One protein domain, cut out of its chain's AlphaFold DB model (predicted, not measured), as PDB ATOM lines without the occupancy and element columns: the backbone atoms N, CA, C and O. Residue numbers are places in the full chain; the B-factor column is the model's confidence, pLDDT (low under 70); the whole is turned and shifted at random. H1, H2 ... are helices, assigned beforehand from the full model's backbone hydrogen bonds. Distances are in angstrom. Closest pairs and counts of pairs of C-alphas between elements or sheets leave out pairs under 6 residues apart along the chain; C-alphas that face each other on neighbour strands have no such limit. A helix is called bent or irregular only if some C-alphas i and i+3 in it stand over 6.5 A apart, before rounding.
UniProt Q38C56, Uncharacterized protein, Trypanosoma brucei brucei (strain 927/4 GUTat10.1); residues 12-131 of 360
ATOM      1  N   THR A  12     -26.798  17.978  31.258       78.83
ATOM      2  CA  THR A  12     -27.108  19.334  30.830       78.83
ATOM      3  C   THR A  12     -27.628  20.119  32.038       78.83
ATOM      4  O   THR A  12     -28.256  19.552  32.934       78.83
ATOM      5  N   LYS A  13     -27.446  21.446  32.067       80.39
ATOM      6  CA  LYS A  13     -28.013  22.286  33.144       80.39
ATOM      7  C   LYS A  13     -29.528  22.061  33.335       80.39
ATOM      8  O   LYS A  13     -30.061  22.327  34.403       80.39
ATOM      9  N   LEU A  14     -30.247  21.596  32.301       82.26
ATOM     10  CA  LEU A  14     -31.670  21.233  32.402       82.26
ATOM     11  C   LEU A  14     -31.875  19.972  33.241       82.26
ATOM     12  O   LEU A  14     -32.777  19.912  34.075       82.26
ATOM     13  N   GLU A  15     -31.061  18.957  32.974       84.75
ATOM     14  CA  GLU A  15     -31.094  17.683  33.679       84.75
ATOM     15  C   GLU A  15     -30.707  17.870  35.135       84.75
ATOM     16  O   GLU A  15     -31.366  17.295  35.987       84.75
ATOM     17  N   GLU A  16     -29.746  18.744  35.439       86.01
ATOM     18  CA  GLU A  16     -29.390  19.090  36.818       86.01
ATOM     19  C   GLU A  16     -30.610  19.587  37.612       86.01
ATOM     20  O   GLU A  16     -30.925  19.047  38.672       86.01
ATOM     21  N   VAL A  17     -31.367  20.551  37.073       81.17
ATOM     22  CA  VAL A  17     -32.581  21.060  37.736       81.17
ATOM     23  C   VAL A  17     -33.614  19.952  37.930       81.17
ATOM     24  O   VAL A  17     -34.219  19.837  38.998       81.17
ATOM     25  N   ARG A  18     -33.827  19.121  36.903       83.34
ATOM     26  CA  ARG A  18     -34.791  18.014  36.964       83.34
ATOM     27  C   ARG A  18     -34.370  16.956  37.979       83.34
ATOM     28  O   ARG A  18     -35.216  16.482  38.729       83.34
ATOM     29  N   LEU A  19     -33.086  16.619  38.040       83.93
ATOM     30  CA  LEU A  19     -32.527  15.673  39.000       83.93
ATOM     31  C   LEU A  19     -32.674  16.190  40.431       83.93
ATOM     32  O   LEU A  19     -33.124  15.436  41.287       83.93
ATOM     33  N   LEU A  20     -32.399  17.473  40.679       84.45
ATOM     34  CA  LEU A  20     -32.617  18.098  41.991       84.45
ATOM     35  C   LEU A  20     -34.095  18.063  42.399       84.45
ATOM     36  O   LEU A  20     -34.423  17.702  43.530       84.45
ATOM     37  N   ALA A  21     -35.001  18.368  41.464       80.43
ATOM     38  CA  ALA A  21     -36.438  18.304  41.711       80.43
ATOM     39  C   ALA A  21     -36.909  16.872  42.030       80.43
ATOM     40  O   ALA A  21     -37.712  16.679  42.943       80.43
ATOM     41  N   VAL A  22     -36.384  15.866  41.320       83.78
ATOM     42  CA  VAL A  22     -36.681  14.442  41.556       83.78
ATOM     43  C   VAL A  22     -36.075  13.946  42.873       83.78
ATOM     44  O   VAL A  22     -36.716  13.167  43.577       83.78
ATOM     45  N   ALA A  23     -34.888  14.429  43.244       85.14
ATOM     46  CA  ALA A  23     -34.231  14.117  44.513       85.14
ATOM     47  C   ALA A  23     -34.936  14.742  45.734       85.14
ATOM     48  O   ALA A  23     -34.634  14.382  46.870       85.14
ATOM     49  N   GLY A  24     -35.887  15.657  45.515       83.41
ATOM     50  CA  GLY A  24     -36.641  16.331  46.571       83.41
ATOM     51  C   GLY A  24     -35.993  17.618  47.089       83.41
ATOM     52  O   GLY A  24     -36.594  18.291  47.927       83.41
ATOM     53  N   ASP A  25     -34.830  18.017  46.561       87.06
ATOM     54  CA  ASP A  25     -34.209  19.306  46.878       87.06
ATOM     55  C   ASP A  25     -34.812  20.420  46.011       87.06
ATOM     56  O   ASP A  25     -34.228  20.942  45.054       87.06
ATOM     57  N   ARG A  26     -36.053  20.775  46.353       85.86
ATOM     58  CA  ARG A  26     -36.823  21.787  45.624       85.86
ATOM     59  C   ARG A  26     -36.159  23.159  45.672       85.86
ATOM     60  O   ARG A  26     -36.222  23.889  44.687       85.86
ATOM     61  N   SER A  27     -35.545  23.518  46.799       87.11
ATOM     62  CA  SER A  27     -34.884  24.814  46.959       87.11
ATOM     63  C   SER A  27     -33.717  24.934  45.982       87.11
ATOM     64  O   SER A  27     -33.668  25.882  45.196       87.11
ATOM     65  N   ALA A  28     -32.831  23.933  45.943       88.41
ATOM     66  CA  ALA A  28     -31.732  23.910  44.983       88.41
ATOM     67  C   ALA A  28     -32.231  23.921  43.533       88.41
ATOM     68  O   ALA A  28     -31.706  24.693  42.730       88.41
ATOM     69  N   ALA A  29     -33.278  23.148  43.216       90.49
ATOM     70  CA  ALA A  29     -33.883  23.142  41.883       90.49
ATOM     71  C   ALA A  29     -34.392  24.534  41.468       90.49
ATOM     72  O   ALA A  29     -34.123  24.976  40.351       90.49
ATOM     73  N   VAL A  30     -35.070  25.257  42.371       91.42
ATOM     74  CA  VAL A  30     -35.539  26.632  42.123       91.42
ATOM     75  C   VAL A  30     -34.363  27.558  41.822       91.42
ATOM     76  O   VAL A  30     -34.376  28.239  40.800       91.42
ATOM     77  N   TYR A  31     -33.318  27.572  42.654       91.98
ATOM     78  CA  TYR A  31     -32.169  28.448  42.395       91.98
ATOM     79  C   TYR A  31     -31.422  28.088  41.113       91.98
ATOM     80  O   TYR A  31     -30.971  28.990  40.411       91.98
ATOM     81  N   ALA A  32     -31.275  26.800  40.806       91.58
ATOM     82  CA  ALA A  32     -30.617  26.354  39.586       91.58
ATOM     83  C   ALA A  32     -31.411  26.782  38.338       91.58
ATOM     84  O   ALA A  32     -30.823  27.322  37.398       91.58
ATOM     85  N   ALA A  33     -32.742  26.639  38.362       93.51
ATOM     86  CA  ALA A  33     -33.622  27.107  37.291       93.51
ATOM     87  C   ALA A  33     -33.527  28.626  37.099       93.51
ATOM     88  O   ALA A  33     -33.289  29.101  35.990       93.51
ATOM     89  N   HIS A  34     -33.643  29.386  38.191       94.39
ATOM     90  CA  HIS A  34     -33.611  30.843  38.133       94.39
ATOM     91  C   HIS A  34     -32.251  31.396  37.715       94.39
ATOM     92  O   HIS A  34     -32.203  32.329  36.924       94.39
ATOM     93  N   ARG A  35     -31.145  30.805  38.182       94.09
ATOM     94  CA  ARG A  35     -29.801  31.198  37.741       94.09
ATOM     95  C   ARG A  35     -29.654  31.021  36.235       94.09
ATOM     96  O   ARG A  35     -29.173  31.914  35.554       94.09
ATOM     97  N   ARG A  36     -30.105  29.882  35.709       93.07
ATOM     98  CA  ARG A  36     -30.044  29.604  34.275       93.07
ATOM     99  C   ARG A  36     -30.895  30.585  33.461       93.07
ATOM    100  O   ARG A  36     -30.446  31.075  32.429       93.07
ATOM    101  N   MET A  37     -32.097  30.882  33.939       94.71
ATOM    102  CA  MET A  37     -32.960  31.879  33.319       94.71
ATOM    103  C   MET A  37     -32.320  33.271  33.344       94.71
ATOM    104  O   MET A  37     -32.325  33.937  32.318       94.71
ATOM    105  N   GLU A  38     -31.746  33.711  34.467       94.41
ATOM    106  CA  GLU A  38     -31.064  35.010  34.572       94.41
ATOM    107  C   GLU A  38     -29.839  35.101  33.657       94.41
ATOM    108  O   GLU A  38     -29.671  36.118  32.983       94.41
ATOM    109  N   ASP A  39     -29.056  34.021  33.533       93.37
ATOM    110  CA  ASP A  39     -27.968  33.934  32.551       93.37
ATOM    111  C   ASP A  39     -28.492  34.196  31.125       93.37
ATOM    112  O   ASP A  39     -27.810  34.820  30.314       93.37
ATOM    113  N   ASN A  40     -29.694  33.714  30.789       92.87
ATOM    114  CA  ASN A  40     -30.292  33.899  29.464       92.87
ATOM    115  C   ASN A  40     -31.012  35.247  29.305       92.87
ATOM    116  O   ASN A  40     -30.925  35.843  28.232       92.87
ATOM    117  N   LEU A  41     -31.626  35.780  30.366       93.49
ATOM    118  CA  LEU A  41     -32.160  37.146  30.399       93.49
ATOM    119  C   LEU A  41     -31.052  38.182  30.196       93.49
ATOM    120  O   LEU A  41     -31.288  39.188  29.540       93.49
ATOM    121  N   ALA A  42     -29.843  37.935  30.705       92.16
ATOM    122  CA  ALA A  42     -28.694  38.809  30.479       92.16
ATOM    123  C   ALA A  42     -28.145  38.720  29.042       92.16
ATOM    124  O   ALA A  42     -27.646  39.709  28.506       92.16
ATOM    125  N   LYS A  43     -28.247  37.549  28.397       91.77
ATOM    126  CA  LYS A  43     -27.778  37.342  27.015       91.77
ATOM    127  C   LYS A  43     -28.700  37.950  25.970       91.77
ATOM    128  O   LYS A  43     -28.195  38.444  24.967       91.77
ATOM    129  N   LEU A  44     -30.020  37.900  26.173       90.94
ATOM    130  CA  LEU A  44     -30.983  38.334  25.157       90.94
ATOM    131  C   LEU A  44     -30.769  39.803  24.722       90.94
ATOM    132  O   LEU A  44     -30.634  40.039  23.523       90.94
ATOM    133  N   PRO A  45     -30.607  40.781  25.633       89.59
ATOM    134  CA  PRO A  45     -30.279  42.155  25.256       89.59
ATOM    135  C   PRO A  45     -28.956  42.286  24.493       89.59
ATOM    136  O   PRO A  45     -28.842  43.137  23.616       89.59
ATOM    137  N   ALA A  46     -27.955  41.456  24.807       88.44
ATOM    138  CA  ALA A  46     -26.670  41.480  24.113       88.44
ATOM    139  C   ALA A  46     -26.818  41.028  22.653       88.44
ATOM    140  O   ALA A  46     -26.409  41.758  21.755       88.44
ATOM    141  N   VAL A  47     -27.488  39.894  22.408       88.92
ATOM    142  CA  VAL A  47     -27.725  39.412  21.034       88.92
ATOM    143  C   VAL A  47     -28.689  40.315  20.259       88.92
ATOM    144  O   VAL A  47     -28.532  40.485  19.055       88.92
ATOM    145  N   LEU A  48     -29.649  40.959  20.935       87.52
ATOM    146  CA  LEU A  48     -30.503  41.982  20.323       87.52
ATOM    147  C   LEU A  48     -29.714  43.236  19.942       87.52
ATOM    148  O   LEU A  48     -29.977  43.825  18.902       87.52
ATOM    149  N   ALA A  49     -28.738  43.652  20.746       86.91
ATOM    150  CA  ALA A  49     -27.896  44.794  20.406       86.91
ATOM    151  C   ALA A  49     -27.005  44.527  19.179       86.91
ATOM    152  O   ALA A  49     -26.658  45.477  18.471       86.91
ATOM    153  N   ASP A  50     -26.649  43.269  18.920       85.19
ATOM    154  CA  ASP A  50     -25.853  42.879  17.755       85.19
ATOM    155  C   ASP A  50     -26.650  42.969  16.445       85.19
ATOM    156  O   ASP A  50     -26.065  43.257  15.399       85.19
ATOM    157  N   THR A  51     -27.985  42.840  16.478       82.99
ATOM    158  CA  THR A  51     -28.822  43.013  15.272       82.99
ATOM    159  C   THR A  51     -28.762  44.438  14.728       82.99
ATOM    160  O   THR A  51     -28.770  44.636  13.516       82.99
ATOM    161  N   ALA A  52     -28.590  45.437  15.600       79.23
ATOM    162  CA  ALA A  52     -28.418  46.831  15.194       79.23
ATOM    163  C   ALA A  52     -27.080  47.096  14.472       79.23
ATOM    164  O   ALA A  52     -26.904  48.153  13.872       79.23
ATOM    165  N   ARG A  53     -26.122  46.161  14.543       79.41
ATOM    166  CA  ARG A  53     -24.806  46.238  13.883       79.41
ATOM    167  C   ARG A  53     -24.693  45.285  12.694       79.41
ATOM    168  O   ARG A  53     -23.592  45.083  12.180       79.41
ATOM    169  N   TYR A  54     -25.802  44.675  12.287       78.24
ATOM    170  CA  TYR A  54     -25.806  43.663  11.247       78.24
ATOM    171  C   TYR A  54     -25.334  44.224   9.902       78.24
ATOM    172  O   TYR A  54     -25.849  45.225   9.405       78.24
ATOM    173  N   HIS A  55     -24.383  43.523   9.289       75.89
ATOM    174  CA  HIS A  55     -23.964  43.751   7.913       75.89
ATOM    175  C   HIS A  55     -24.313  42.499   7.089       75.89
ATOM    176  O   HIS A  55     -23.981  41.402   7.538       75.89
ATOM    177  N   PRO A  56     -24.909  42.607   5.884       76.04
ATOM    178  CA  PRO A  56     -25.308  41.437   5.087       76.04
ATOM    179  C   PRO A  56     -24.227  40.384   4.780       76.04
ATOM    180  O   PRO A  56     -24.555  39.273   4.384       76.04
ATOM    181  N   THR A  57     -22.942  40.718   4.930       75.95
ATOM    182  CA  THR A  57     -21.807  39.796   4.748       75.95
ATOM    183  C   THR A  57     -21.376  39.082   6.035       75.95
ATOM    184  O   THR A  57     -20.492  38.229   5.996       75.95
ATOM    185  N   SER A  58     -21.961  39.441   7.179       78.35
ATOM    186  CA  SER A  58     -21.681  38.849   8.488       78.35
ATOM    187  C   SER A  58     -22.618  37.679   8.799       78.35
ATOM    188  O   SER A  58     -23.623  37.473   8.121       78.35
ATOM    189  N   VAL A  59     -22.282  36.900   9.830       80.42
ATOM    190  CA  VAL A  59     -23.178  35.860  10.359       80.42
ATOM    191  C   VAL A  59     -24.492  36.509  10.784       80.42
ATOM    192  O   VAL A  59     -24.471  37.512  11.493       80.42
ATOM    193  N   ASP A  60     -25.615  35.921  10.373       79.53
ATOM    194  CA  ASP A  60     -26.945  36.423  10.707       79.53
ATOM    195  C   ASP A  60     -27.172  36.424  12.238       79.53
ATOM    196  O   ASP A  60     -27.278  35.350  12.848       79.53
ATOM    197  N   PRO A  61     -27.255  37.602  12.889       82.37
ATOM    198  CA  PRO A  61     -27.425  37.699  14.333       82.37
ATOM    199  C   PRO A  61     -28.802  37.206  14.780       82.37
ATOM    200  O   PRO A  61     -28.966  36.827  15.941       82.37
ATOM    201  N   TRP A  62     -29.791  37.141  13.881       84.39
ATOM    202  CA  TRP A  62     -31.125  36.655  14.218       84.39
ATOM    203  C   TRP A  62     -31.116  35.185  14.626       84.39
ATOM    204  O   TRP A  62     -31.854  34.809  15.533       84.39
ATOM    205  N   VAL A  63     -30.213  34.370  14.071       83.19
ATOM    206  CA  VAL A  63     -30.015  32.980  14.511       83.19
ATOM    207  C   VAL A  63     -29.680  32.922  16.006       83.19
ATOM    208  O   VAL A  63     -30.243  32.108  16.743       83.19
ATOM    209  N   ALA A  64     -28.808  33.818  16.480       86.14
ATOM    210  CA  ALA A  64     -28.451  33.910  17.894       86.14
ATOM    211  C   ALA A  64     -29.613  34.438  18.747       86.14
ATOM    212  O   ALA A  64     -29.847  33.922  19.844       86.14
ATOM    213  N   VAL A  65     -30.377  35.411  18.237       85.60
ATOM    214  CA  VAL A  65     -31.597  35.907  18.894       85.60
ATOM    215  C   VAL A  65     -32.607  34.776  19.078       85.60
ATOM    216  O   VAL A  65     -33.077  34.567  20.193       85.60
ATOM    217  N   PHE A  66     -32.898  33.986  18.042       84.83
ATOM    218  CA  PHE A  66     -33.853  32.878  18.141       84.83
ATOM    219  C   PHE A  66     -33.398  31.807  19.125       84.83
ATOM    220  O   PHE A  66     -34.195  31.350  19.943       84.83
ATOM    221  N   ALA A  67     -32.115  31.443  19.103       86.66
ATOM    222  CA  ALA A  67     -31.562  30.497  20.065       86.66
ATOM    223  C   ALA A  67     -31.673  31.017  21.511       86.66
ATOM    224  O   ALA A  67     -32.012  30.256  22.422       86.66
ATOM    225  N   ALA A  68     -31.423  32.314  21.731       89.26
ATOM    226  CA  ALA A  68     -31.563  32.945  23.041       89.26
ATOM    227  C   ALA A  68     -33.025  32.977  23.509       89.26
ATOM    228  O   ALA A  68     -33.303  32.622  24.655       89.26
ATOM    229  N   VAL A  69     -33.957  33.339  22.621       88.75
ATOM    230  CA  VAL A  69     -35.399  33.366  22.899       88.75
ATOM    231  C   VAL A  69     -35.925  31.969  23.229       88.75
ATOM    232  O   VAL A  69     -36.589  31.800  24.251       88.75
ATOM    233  N   ASP A  70     -35.596  30.953  22.431       87.55
ATOM    234  CA  ASP A  70     -36.029  29.570  22.672       87.55
ATOM    235  C   ASP A  70     -35.455  29.004  23.984       87.55
ATOM    236  O   ASP A  70     -36.153  28.350  24.767       87.55
ATOM    237  N   SER A  71     -34.185  29.295  24.277       90.16
ATOM    238  CA  SER A  71     -33.576  28.922  25.556       90.16
ATOM    239  C   SER A  71     -34.265  29.617  26.734       90.16
ATOM    240  O   SER A  71     -34.560  28.968  27.739       90.16
ATOM    241  N   LEU A  72     -34.563  30.914  26.610       91.47
ATOM    242  CA  LEU A  72     -35.259  31.677  27.640       91.47
ATOM    243  C   LEU A  72     -36.677  31.142  27.881       91.47
ATOM    244  O   LEU A  72     -37.068  30.980  29.034       91.47
ATOM    245  N   CYS A  73     -37.425  30.807  26.827       90.28
ATOM    246  CA  CYS A  73     -38.776  30.250  26.949       90.28
ATOM    247  C   CYS A  73     -38.787  28.961  27.780       90.28
ATOM    248  O   CYS A  73     -39.588  28.828  28.708       90.28
ATOM    249  N   ARG A  74     -37.853  28.041  27.502       90.77
ATOM    250  CA  ARG A  74     -37.703  26.785  28.257       90.77
ATOM    251  C   ARG A  74     -37.367  27.023  29.728       90.77
ATOM    252  O   ARG A  74     -37.862  26.309  30.600       90.77
ATOM    253  N   ASP A  75     -36.542  28.024  30.012       93.57
ATOM    254  CA  ASP A  75     -36.110  28.322  31.378       93.57
ATOM    255  C   ASP A  75     -37.198  29.022  32.192       93.57
ATOM    256  O   ASP A  75     -37.390  28.701  33.368       93.57
ATOM    257  N   VAL A  76     -37.958  29.923  31.567       93.75
ATOM    258  CA  VAL A  76     -39.133  30.535  32.193       93.75
ATOM    259  C   VAL A  76     -40.194  29.476  32.477       93.75
ATOM    260  O   VAL A  76     -40.715  29.434  33.591       93.75
ATOM    261  N   GLU A  77     -40.478  28.582  31.526       92.27
ATOM    262  CA  GLU A  77     -41.411  27.473  31.742       92.27
ATOM    263  C   GLU A  77     -40.995  26.620  32.947       92.27
ATOM    264  O   GLU A  77     -41.822  26.315  33.807       92.27
ATOM    265  N   LEU A  78     -39.707  26.295  33.061       91.84
ATOM    266  CA  LEU A  78     -39.175  25.548  34.196       91.84
ATOM    267  C   LEU A  78     -39.353  26.296  35.525       91.84
ATOM    268  O   LEU A  78     -39.762  25.695  36.520       91.84
ATOM    269  N   CYS A  79     -39.093  27.606  35.552       93.85
ATOM    270  CA  CYS A  79     -39.311  28.430  36.742       93.85
ATOM    271  C   CYS A  79     -40.794  28.458  37.148       93.85
ATOM    272  O   CYS A  79     -41.113  28.302  38.328       93.85
ATOM    273  N   LEU A  80     -41.707  28.585  36.178       93.44
ATOM    274  CA  LEU A  80     -43.152  28.556  36.414       93.44
ATOM    275  C   LEU A  80     -43.637  27.179  36.899       93.44
ATOM    276  O   LEU A  80     -44.490  27.114  37.778       93.44
ATOM    277  N   GLN A  81     -43.070  26.078  36.396       90.53
ATOM    278  CA  GLN A  81     -43.375  24.721  36.876       90.53
ATOM    279  C   GLN A  81     -42.913  24.491  38.324       90.53
ATOM    280  O   GLN A  81     -43.573  23.791  39.096       90.53
ATOM    281  N   LEU A  82     -41.776  25.077  38.706       89.69
ATOM    282  CA  LEU A  82     -41.240  24.988  40.065       89.69
ATOM    283  C   LEU A  82     -41.905  25.968  41.038       89.69
ATOM    284  O   LEU A  82     -41.807  25.767  42.255       89.69
ATOM    285  N   PHE A  83     -42.610  26.985  40.539       89.82
ATOM    286  CA  PHE A  83     -43.317  27.953  41.363       89.82
ATOM    287  C   PHE A  83     -44.375  27.289  42.249       89.82
ATOM    288  O   PHE A  83     -45.225  26.519  41.807       89.82
ATOM    289  N   THR A  84     -44.338  27.627  43.537       85.25
ATOM    290  CA  THR A  84     -45.345  27.212  44.518       85.25
ATOM    291  C   THR A  84     -45.610  28.326  45.507       85.25
ATOM    292  O   THR A  84     -44.677  28.913  46.048       85.25
ATOM    293  N   ILE A  85     -46.890  28.543  45.816       79.09
ATOM    294  CA  ILE A  85     -47.362  29.601  46.722       79.09
ATOM    295  C   ILE A  85     -46.729  29.483  48.113       79.09
ATOM    296  O   ILE A  85     -46.367  30.498  48.698       79.09
ATOM    297  N   GLY A  86     -46.630  28.253  48.629       74.53
ATOM    298  CA  GLY A  86     -46.185  27.965  49.994       74.53
ATOM    299  C   GLY A  86     -44.687  27.714  50.153       74.53
ATOM    300  O   GLY A  86     -44.244  27.471  51.271       74.53
ATOM    301  N   ALA A  87     -43.899  27.742  49.073       72.74
ATOM    302  CA  ALA A  87     -42.456  27.576  49.203       72.74
ATOM    303  C   ALA A  87     -41.840  28.839  49.811       72.74
ATOM    304  O   ALA A  87     -41.959  29.935  49.257       72.74
ATOM    305  N   GLN A  88     -41.165  28.668  50.945       71.16
ATOM    306  CA  GLN A  88     -40.249  29.667  51.475       71.16
ATOM    307  C   GLN A  88     -38.886  29.418  50.839       71.16
ATOM    308  O   GLN A  88     -38.245  28.401  51.090       71.16
ATOM    309  N   VAL A  89     -38.486  30.328  49.962       75.11
ATOM    310  CA  VAL A  89     -37.155  30.341  49.362       75.11
ATOM    311  C   VAL A  89     -36.426  31.509  50.005       75.11
ATOM    312  O   VAL A  89     -36.928  32.636  49.985       75.11
ATOM    313  N   GLU A  90     -35.284  31.247  50.635       71.87
ATOM    314  CA  GLU A  90     -34.499  32.309  51.257       71.87
ATOM    315  C   GLU A  90     -34.064  33.333  50.195       71.87
ATOM    316  O   GLU A  90     -33.764  33.008  49.047       71.87
ATOM    317  N   ARG A  91     -33.989  34.616  50.537       66.56
ATOM    318  CA  ARG A  91     -33.536  35.639  49.573       66.56
ATOM    319  C   ARG A  91     -32.015  35.584  49.308       66.56
ATOM    320  O   ARG A  91     -31.477  36.436  48.612       66.56
ATOM    321  N   SER A  92     -31.312  34.581  49.837       56.99
ATOM    322  CA  SER A  92     -29.875  34.616  50.141       56.99
ATOM    323  C   SER A  92     -28.907  34.403  48.968       56.99
ATOM    324  O   SER A  92     -27.707  34.541  49.171       56.99
ATOM    325  N   LYS A  93     -29.359  34.127  47.734       69.79
ATOM    326  CA  LYS A  93     -28.439  33.914  46.586       69.79
ATOM    327  C   LYS A  93     -28.330  35.074  45.594       69.79
ATOM    328  O   LYS A  93     -27.728  34.892  44.541       69.79
ATOM    329  N   GLY A  94     -28.908  36.236  45.906       80.47
ATOM    330  CA  GLY A  94     -28.750  37.442  45.084       80.47
ATOM    331  C   GLY A  94     -29.355  37.356  43.678       80.47
ATOM    332  O   GLY A  94     -28.952  38.130  42.823       80.47
ATOM    333  N   LEU A  95     -30.295  36.433  43.438       89.60
ATOM    334  CA  LEU A  95     -31.007  36.290  42.162       89.60
ATOM    335  C   LEU A  95     -32.277  37.166  42.179       89.60
ATOM    336  O   LEU A  95     -33.226  36.824  42.906       89.60
ATOM    337  N   PRO A  96     -32.337  38.290  41.433       89.99
ATOM    338  CA  PRO A  96     -33.481  39.201  41.459       89.99
ATOM    339  C   PRO A  96     -34.802  38.529  41.077       89.99
ATOM    340  O   PRO A  96     -35.838  38.812  41.675       89.99
ATOM    341  N   THR A  97     -34.787  37.591  40.134       92.40
ATOM    342  CA  THR A  97     -36.002  36.907  39.672       92.40
ATOM    343  C   THR A  97     -36.589  35.985  40.739       92.40
ATOM    344  O   THR A  97     -37.811  35.881  40.847       92.40
ATOM    345  N   VAL A  98     -35.748  35.370  41.583       91.77
ATOM    346  CA  VAL A  98     -36.210  34.624  42.767       91.77
ATOM    347  C   VAL A  98     -36.831  35.588  43.768       91.77
ATOM    348  O   VAL A  98     -37.923  35.330  44.274       91.77
ATOM    349  N   ALA A  99     -36.162  36.714  44.032       90.14
ATOM    350  CA  ALA A  99     -36.652  37.714  44.974       90.14
ATOM    351  C   ALA A  99     -38.033  38.252  44.565       90.14
ATOM    352  O   ALA A  99     -38.904  38.379  45.425       90.14
ATOM    353  N   VAL A 100     -38.246  38.488  43.267       91.42
ATOM    354  CA  VAL A 100     -39.525  38.928  42.694       91.42
ATOM    355  C   VAL A 100     -40.589  37.828  42.777       91.42
ATOM    356  O   VAL A 100     -41.677  38.059  43.310       91.42
ATOM    357  N   LEU A 101     -40.294  36.620  42.282       91.44
ATOM    358  CA  LEU A 101     -41.291  35.552  42.163       91.44
ATOM    359  C   LEU A 101     -41.686  34.943  43.521       91.44
ATOM    360  O   LEU A 101     -42.799  34.443  43.670       91.44
ATOM    361  N   TYR A 102     -40.821  35.023  44.535       90.35
ATOM    362  CA  TYR A 102     -41.061  34.472  45.876       90.35
ATOM    363  C   TYR A 102     -41.222  35.549  46.963       90.35
ATOM    364  O   TYR A 102     -41.109  35.260  48.155       90.35
ATOM    365  N   GLU A 103     -41.550  36.788  46.582       86.34
ATOM    366  CA  GLU A 103     -41.840  37.875  47.523       86.34
ATOM    367  C   GLU A 103     -43.113  37.621  48.350       86.34
ATOM    368  O   GLU A 103     -44.229  37.922  47.931       86.34
ATOM    369  N   GLN A 104     -42.946  37.103  49.569       83.51
ATOM    370  CA  GLN A 104     -44.059  36.671  50.430       83.51
ATOM    371  C   GLN A 104     -45.025  37.793  50.836       83.51
ATOM    372  O   GLN A 104     -46.177  37.522  51.163       83.51
ATOM    373  N   GLN A 105     -44.588  39.054  50.791       87.10
ATOM    374  CA  GLN A 105     -45.444  40.208  51.089       87.10
ATOM    375  C   GLN A 105     -46.467  40.492  49.975       87.10
ATOM    376  O   GLN A 105     -47.441  41.209  50.197       87.10
ATOM    377  N   LYS A 106     -46.279  39.925  48.775       88.80
ATOM    378  CA  LYS A 106     -47.166  40.118  47.625       88.80
ATOM    379  C   LYS A 106     -48.067  38.907  47.394       88.80
ATOM    380  O   LYS A 106     -47.679  37.742  47.522       88.80
ATOM    381  N   LYS A 107     -49.290  39.186  46.942       91.43
ATOM    382  CA  LYS A 107     -50.220  38.151  46.465       91.43
ATOM    383  C   LYS A 107     -49.589  37.361  45.302       91.43
ATOM    384  O   LYS A 107     -48.836  37.950  44.526       91.43
ATOM    385  N   PRO A 108     -49.894  36.058  45.138       90.83
ATOM    386  CA  PRO A 108     -49.339  35.230  44.059       90.83
ATOM    387  C   PRO A 108     -49.470  35.848  42.660       90.83
ATOM    388  O   PRO A 108     -48.485  35.897  41.931       90.83
ATOM    389  N   ALA A 109     -50.644  36.394  42.323       91.08
ATOM    390  CA  ALA A 109     -50.867  37.067  41.042       91.08
ATOM    391  C   ALA A 109     -49.887  38.237  40.833       91.08
ATOM    392  O   ALA A 109     -49.207  38.293  39.818       91.08
ATOM    393  N   ALA A 110     -49.719  39.110  41.831       91.71
ATOM    394  CA  ALA A 110     -48.803  40.251  41.750       91.71
ATOM    395  C   ALA A 110     -47.326  39.833  41.601       91.71
ATOM    396  O   ALA A 110     -46.554  40.512  40.919       91.71
ATOM    397  N   ARG A 111     -46.926  38.706  42.206       92.63
ATOM    398  CA  ARG A 111     -45.584  38.126  42.031       92.63
ATOM    399  C   ARG A 111     -45.364  37.648  40.598       92.63
ATOM    400  O   ARG A 111     -44.365  38.015  39.986       92.63
ATOM    401  N   LEU A 112     -46.317  36.892  40.051       93.17
ATOM    402  CA  LEU A 112     -46.276  36.407  38.667       93.17
ATOM    403  C   LEU A 112     -46.290  37.553  37.652       93.17
ATOM    404  O   LEU A 112     -45.561  37.493  36.671       93.17
ATOM    405  N   GLN A 113     -47.054  38.615  37.909       91.54
ATOM    406  CA  GLN A 113     -47.037  39.830  37.091       91.54
ATOM    407  C   GLN A 113     -45.667  40.498  37.080       91.54
ATOM    408  O   GLN A 113     -45.133  40.804  36.021       91.54
ATOM    409  N   SER A 114     -45.098  40.719  38.267       92.70
ATOM    410  CA  SER A 114     -43.790  41.365  38.404       92.70
ATOM    411  C   SER A 114     -42.707  40.537  37.706       92.70
ATOM    412  O   SER A 114     -41.830  41.075  37.032       92.70
ATOM    413  N   PHE A 115     -42.809  39.213  37.829       94.27
ATOM    414  CA  PHE A 115     -41.929  38.270  37.160       94.27
ATOM    415  C   PHE A 115     -42.085  38.311  35.632       94.27
ATOM    416  O   PHE A 115     -41.086  38.442  34.927       94.27
ATOM    417  N   ALA A 116     -43.318  38.291  35.119       92.70
ATOM    418  CA  ALA A 116     -43.593  38.432  33.691       92.70
ATOM    419  C   ALA A 116     -43.056  39.760  33.142       92.70
ATOM    420  O   ALA A 116     -42.385  39.756  32.118       92.70
ATOM    421  N   ALA A 117     -43.246  40.872  33.855       92.44
ATOM    422  CA  ALA A 117     -42.711  42.176  33.464       92.44
ATOM    423  C   ALA A 117     -41.172  42.188  33.400       92.44
ATOM    424  O   ALA A 117     -40.597  42.754  32.473       92.44
ATOM    425  N   THR A 118     -40.496  41.513  34.340       92.64
ATOM    426  CA  THR A 118     -39.032  41.346  34.287       92.64
ATOM    427  C   THR A 118     -38.616  40.596  33.024       92.64
ATOM    428  O   THR A 118     -37.720  41.045  32.315       92.64
ATOM    429  N   VAL A 119     -39.298  39.496  32.696       93.53
ATOM    430  CA  VAL A 119     -39.008  38.720  31.484       93.53
ATOM    431  C   VAL A 119     -39.297  39.529  30.218       93.53
ATOM    432  O   VAL A 119     -38.441  39.589  29.344       93.53
ATOM    433  N   GLN A 120     -40.447  40.201  30.136       90.11
ATOM    434  CA  GLN A 120     -40.841  41.032  28.992       90.11
ATOM    435  C   GLN A 120     -39.846  42.164  28.729       90.11
ATOM    436  O   GLN A 120     -39.518  42.429  27.578       90.11
ATOM    437  N   SER A 121     -39.297  42.784  29.779       89.87
ATOM    438  CA  SER A 121     -38.311  43.857  29.615       89.87
ATOM    439  C   SER A 121     -37.042  43.419  28.873       89.87
ATOM    440  O   SER A 121     -36.421  44.236  28.200       89.87
ATOM    441  N   ALA A 122     -36.680  42.130  28.922       89.75
ATOM    442  CA  ALA A 122     -35.512  41.603  28.216       89.75
ATOM    443  C   ALA A 122     -35.706  41.519  26.691       89.75
ATOM    444  O   ALA A 122     -34.723  41.423  25.959       89.75
ATOM    445  N   PHE A 123     -36.952  41.582  26.210       87.74
ATOM    446  CA  PHE A 123     -37.292  41.598  24.784       87.74
ATOM    447  C   PHE A 123     -37.148  42.996  24.157       87.74
ATOM    448  O   PHE A 123     -37.332  43.150  22.951       87.74
ATOM    449  N   THR A 124     -36.764  44.004  24.947       85.93
ATOM    450  CA  THR A 124     -36.492  45.368  24.488       85.93
ATOM    451  C   THR A 124     -35.056  45.763  24.830       85.93
ATOM    452  O   THR A 124     -34.668  45.813  25.995       85.93
ATOM    453  N   CYS A 125     -34.249  46.106  23.825       84.40
ATOM    454  CA  CYS A 125     -32.892  46.614  24.017       84.40
ATOM    455  C   CYS A 125     -32.527  47.678  22.975       84.40
ATOM    456  O   CYS A 125     -32.663  47.455  21.779       84.40
ATOM    457  N   LYS A 126     -32.010  48.833  23.425       80.04
ATOM    458  CA  LYS A 126     -31.490  49.917  22.559       80.04
ATOM    459  C   LYS A 126     -32.448  50.326  21.423       80.04
ATOM    460  O   LYS A 126     -32.024  50.542  20.294       80.04
ATOM    461  N   GLY A 127     -33.741  50.422  21.728       77.19
ATOM    462  CA  GLY A 127     -34.786  50.761  20.753       77.19
ATOM    463  C   GLY A 127     -35.253  49.589  19.885       77.19
ATOM    464  O   GLY A 127     -36.309  49.689  19.275       77.19
ATOM    465  N   VAL A 128     -34.538  48.461  19.888       76.02
ATOM    466  CA  VAL A 128     -34.986  47.216  19.264       76.02
ATOM    467  C   VAL A 128     -35.894  46.485  20.248       76.02
ATOM    468  O   VAL A 128     -35.440  46.019  21.293       76.02
ATOM    469  N   THR A 129     -37.176  46.384  19.919       81.23
ATOM    470  CA  THR A 129     -38.135  45.550  20.652       81.23
ATOM    471  C   THR A 129     -38.532  44.389  19.764       81.23
ATOM    472  O   THR A 129     -39.008  44.605  18.650       81.23
ATOM    473  N   ILE A 130     -38.348  43.172  20.263       81.67
ATOM    474  CA  ILE A 130     -38.867  41.973  19.618       81.67
ATOM    475  C   ILE A 130     -40.149  41.498  20.315       81.67
ATOM    476  O   ILE A 130     -40.320  41.691  21.519       81.67
ATOM    477  N   PRO A 131     -41.048  40.848  19.568       80.77
ATOM    478  CA  PRO A 131     -42.143  40.057  20.104       80.77
ATOM    479  C   PRO A 131     -41.804  39.187  21.307       80.77
ATOM    480  O   PRO A 131     -40.832  38.433  21.268       80.77
TER     481      PRO A 131
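AT A GLANCE: This is residues 12 to 131 of the 360 residues of an uncharacterized protein of Trypanosoma brucei brucei (strain 927/4 GUTat10.1) (UniProt Q38C56). A long helical hairpin, H2 and H3, makes the middle and the long axis of the model. On one side of it H1 folds back along the first part of H2; on another side H5 runs roughly along the hairpin, and the short H4 touches both H5 and H2. The printed part has 120 residues with five named helices, in the order H1, H2, H3, H4, H5, and no named strand, and its class is all helix. It is elongated, spanning 51 by 31 by 21 A, and only just compact, close to loose, with a radius of gyration of the C-alphas of 15.9 A.

HOW THE PARTS SIT: H1, residues 13 to 23, and H2, residues 26 to 51, form a helical hairpin at a shallow tilt of 16 degrees, opposite ways. They touch, H2 with residues 26 to 36 alone, and their closest C-alphas, those of Val 17 and Ala 29, are 4.8 A apart. H2 is the hub and touches three helices. It forms a second helical hairpin with H3, residues 61 to 82; they touch at a shallow tilt of 21 degrees, opposite ways, and the closest C-alphas, those of Met 37 and Asp 75, are 5.1 A apart. H1 and H3 are near each other, with 8 pairs of C-alphas within 10 A. H4, residues 96 to 101, touches residues 31 to 38 of H2 alone, at a steep tilt of 61 degrees, with the closest C-alphas, those of His 34 and Val 98, 6.5 A apart. H4 and H5, residues 108 to 121, form a helical hairpin at a steep tilt of 39 degrees; they touch, and the closest C-alphas, those of Leu 101 and Arg 111, are 5.0 A apart. H5 and H2 are close but not clearly touching: the closest C-alphas, those of Leu 41 and Val 119, are 7.1 A apart. H3 and H5 are near each other, while H1 is apart from H4 and H5. Each O i to N i+4 pair is within hydrogen-bond range in H1, H3, H4 and H5, and 19 of 22 are in H2.

IN THESE COORDINATES: H1 begins at C-alpha 13, (-28.013, 22.286, 33.144), and is 15.3 A long. H2 is 37.9 A long and ends at C-alpha 51, (-28.822, 43.013, 15.272); it is neither bent nor irregular, but only just: C-alphas 42 and 45 are 6.4 A apart. H3 is 31.9 A long, H4 8.6 A and H5 20.1 A, ending at C-alpha 121, (-38.311, 43.857, 29.615).

THE WHOLE: The two C-alphas farthest apart, those of Thr 57 and Gly 86, are 52.7 A apart. The printed part has no cut. The link from H3 to H4, residues 83 to 95, is long. After H5, residues 124 to 125 pair antiparallel with residues 128 to 129. The mean pLDDT of the printed part is 86.3, and residues 91 to 93 are under 70.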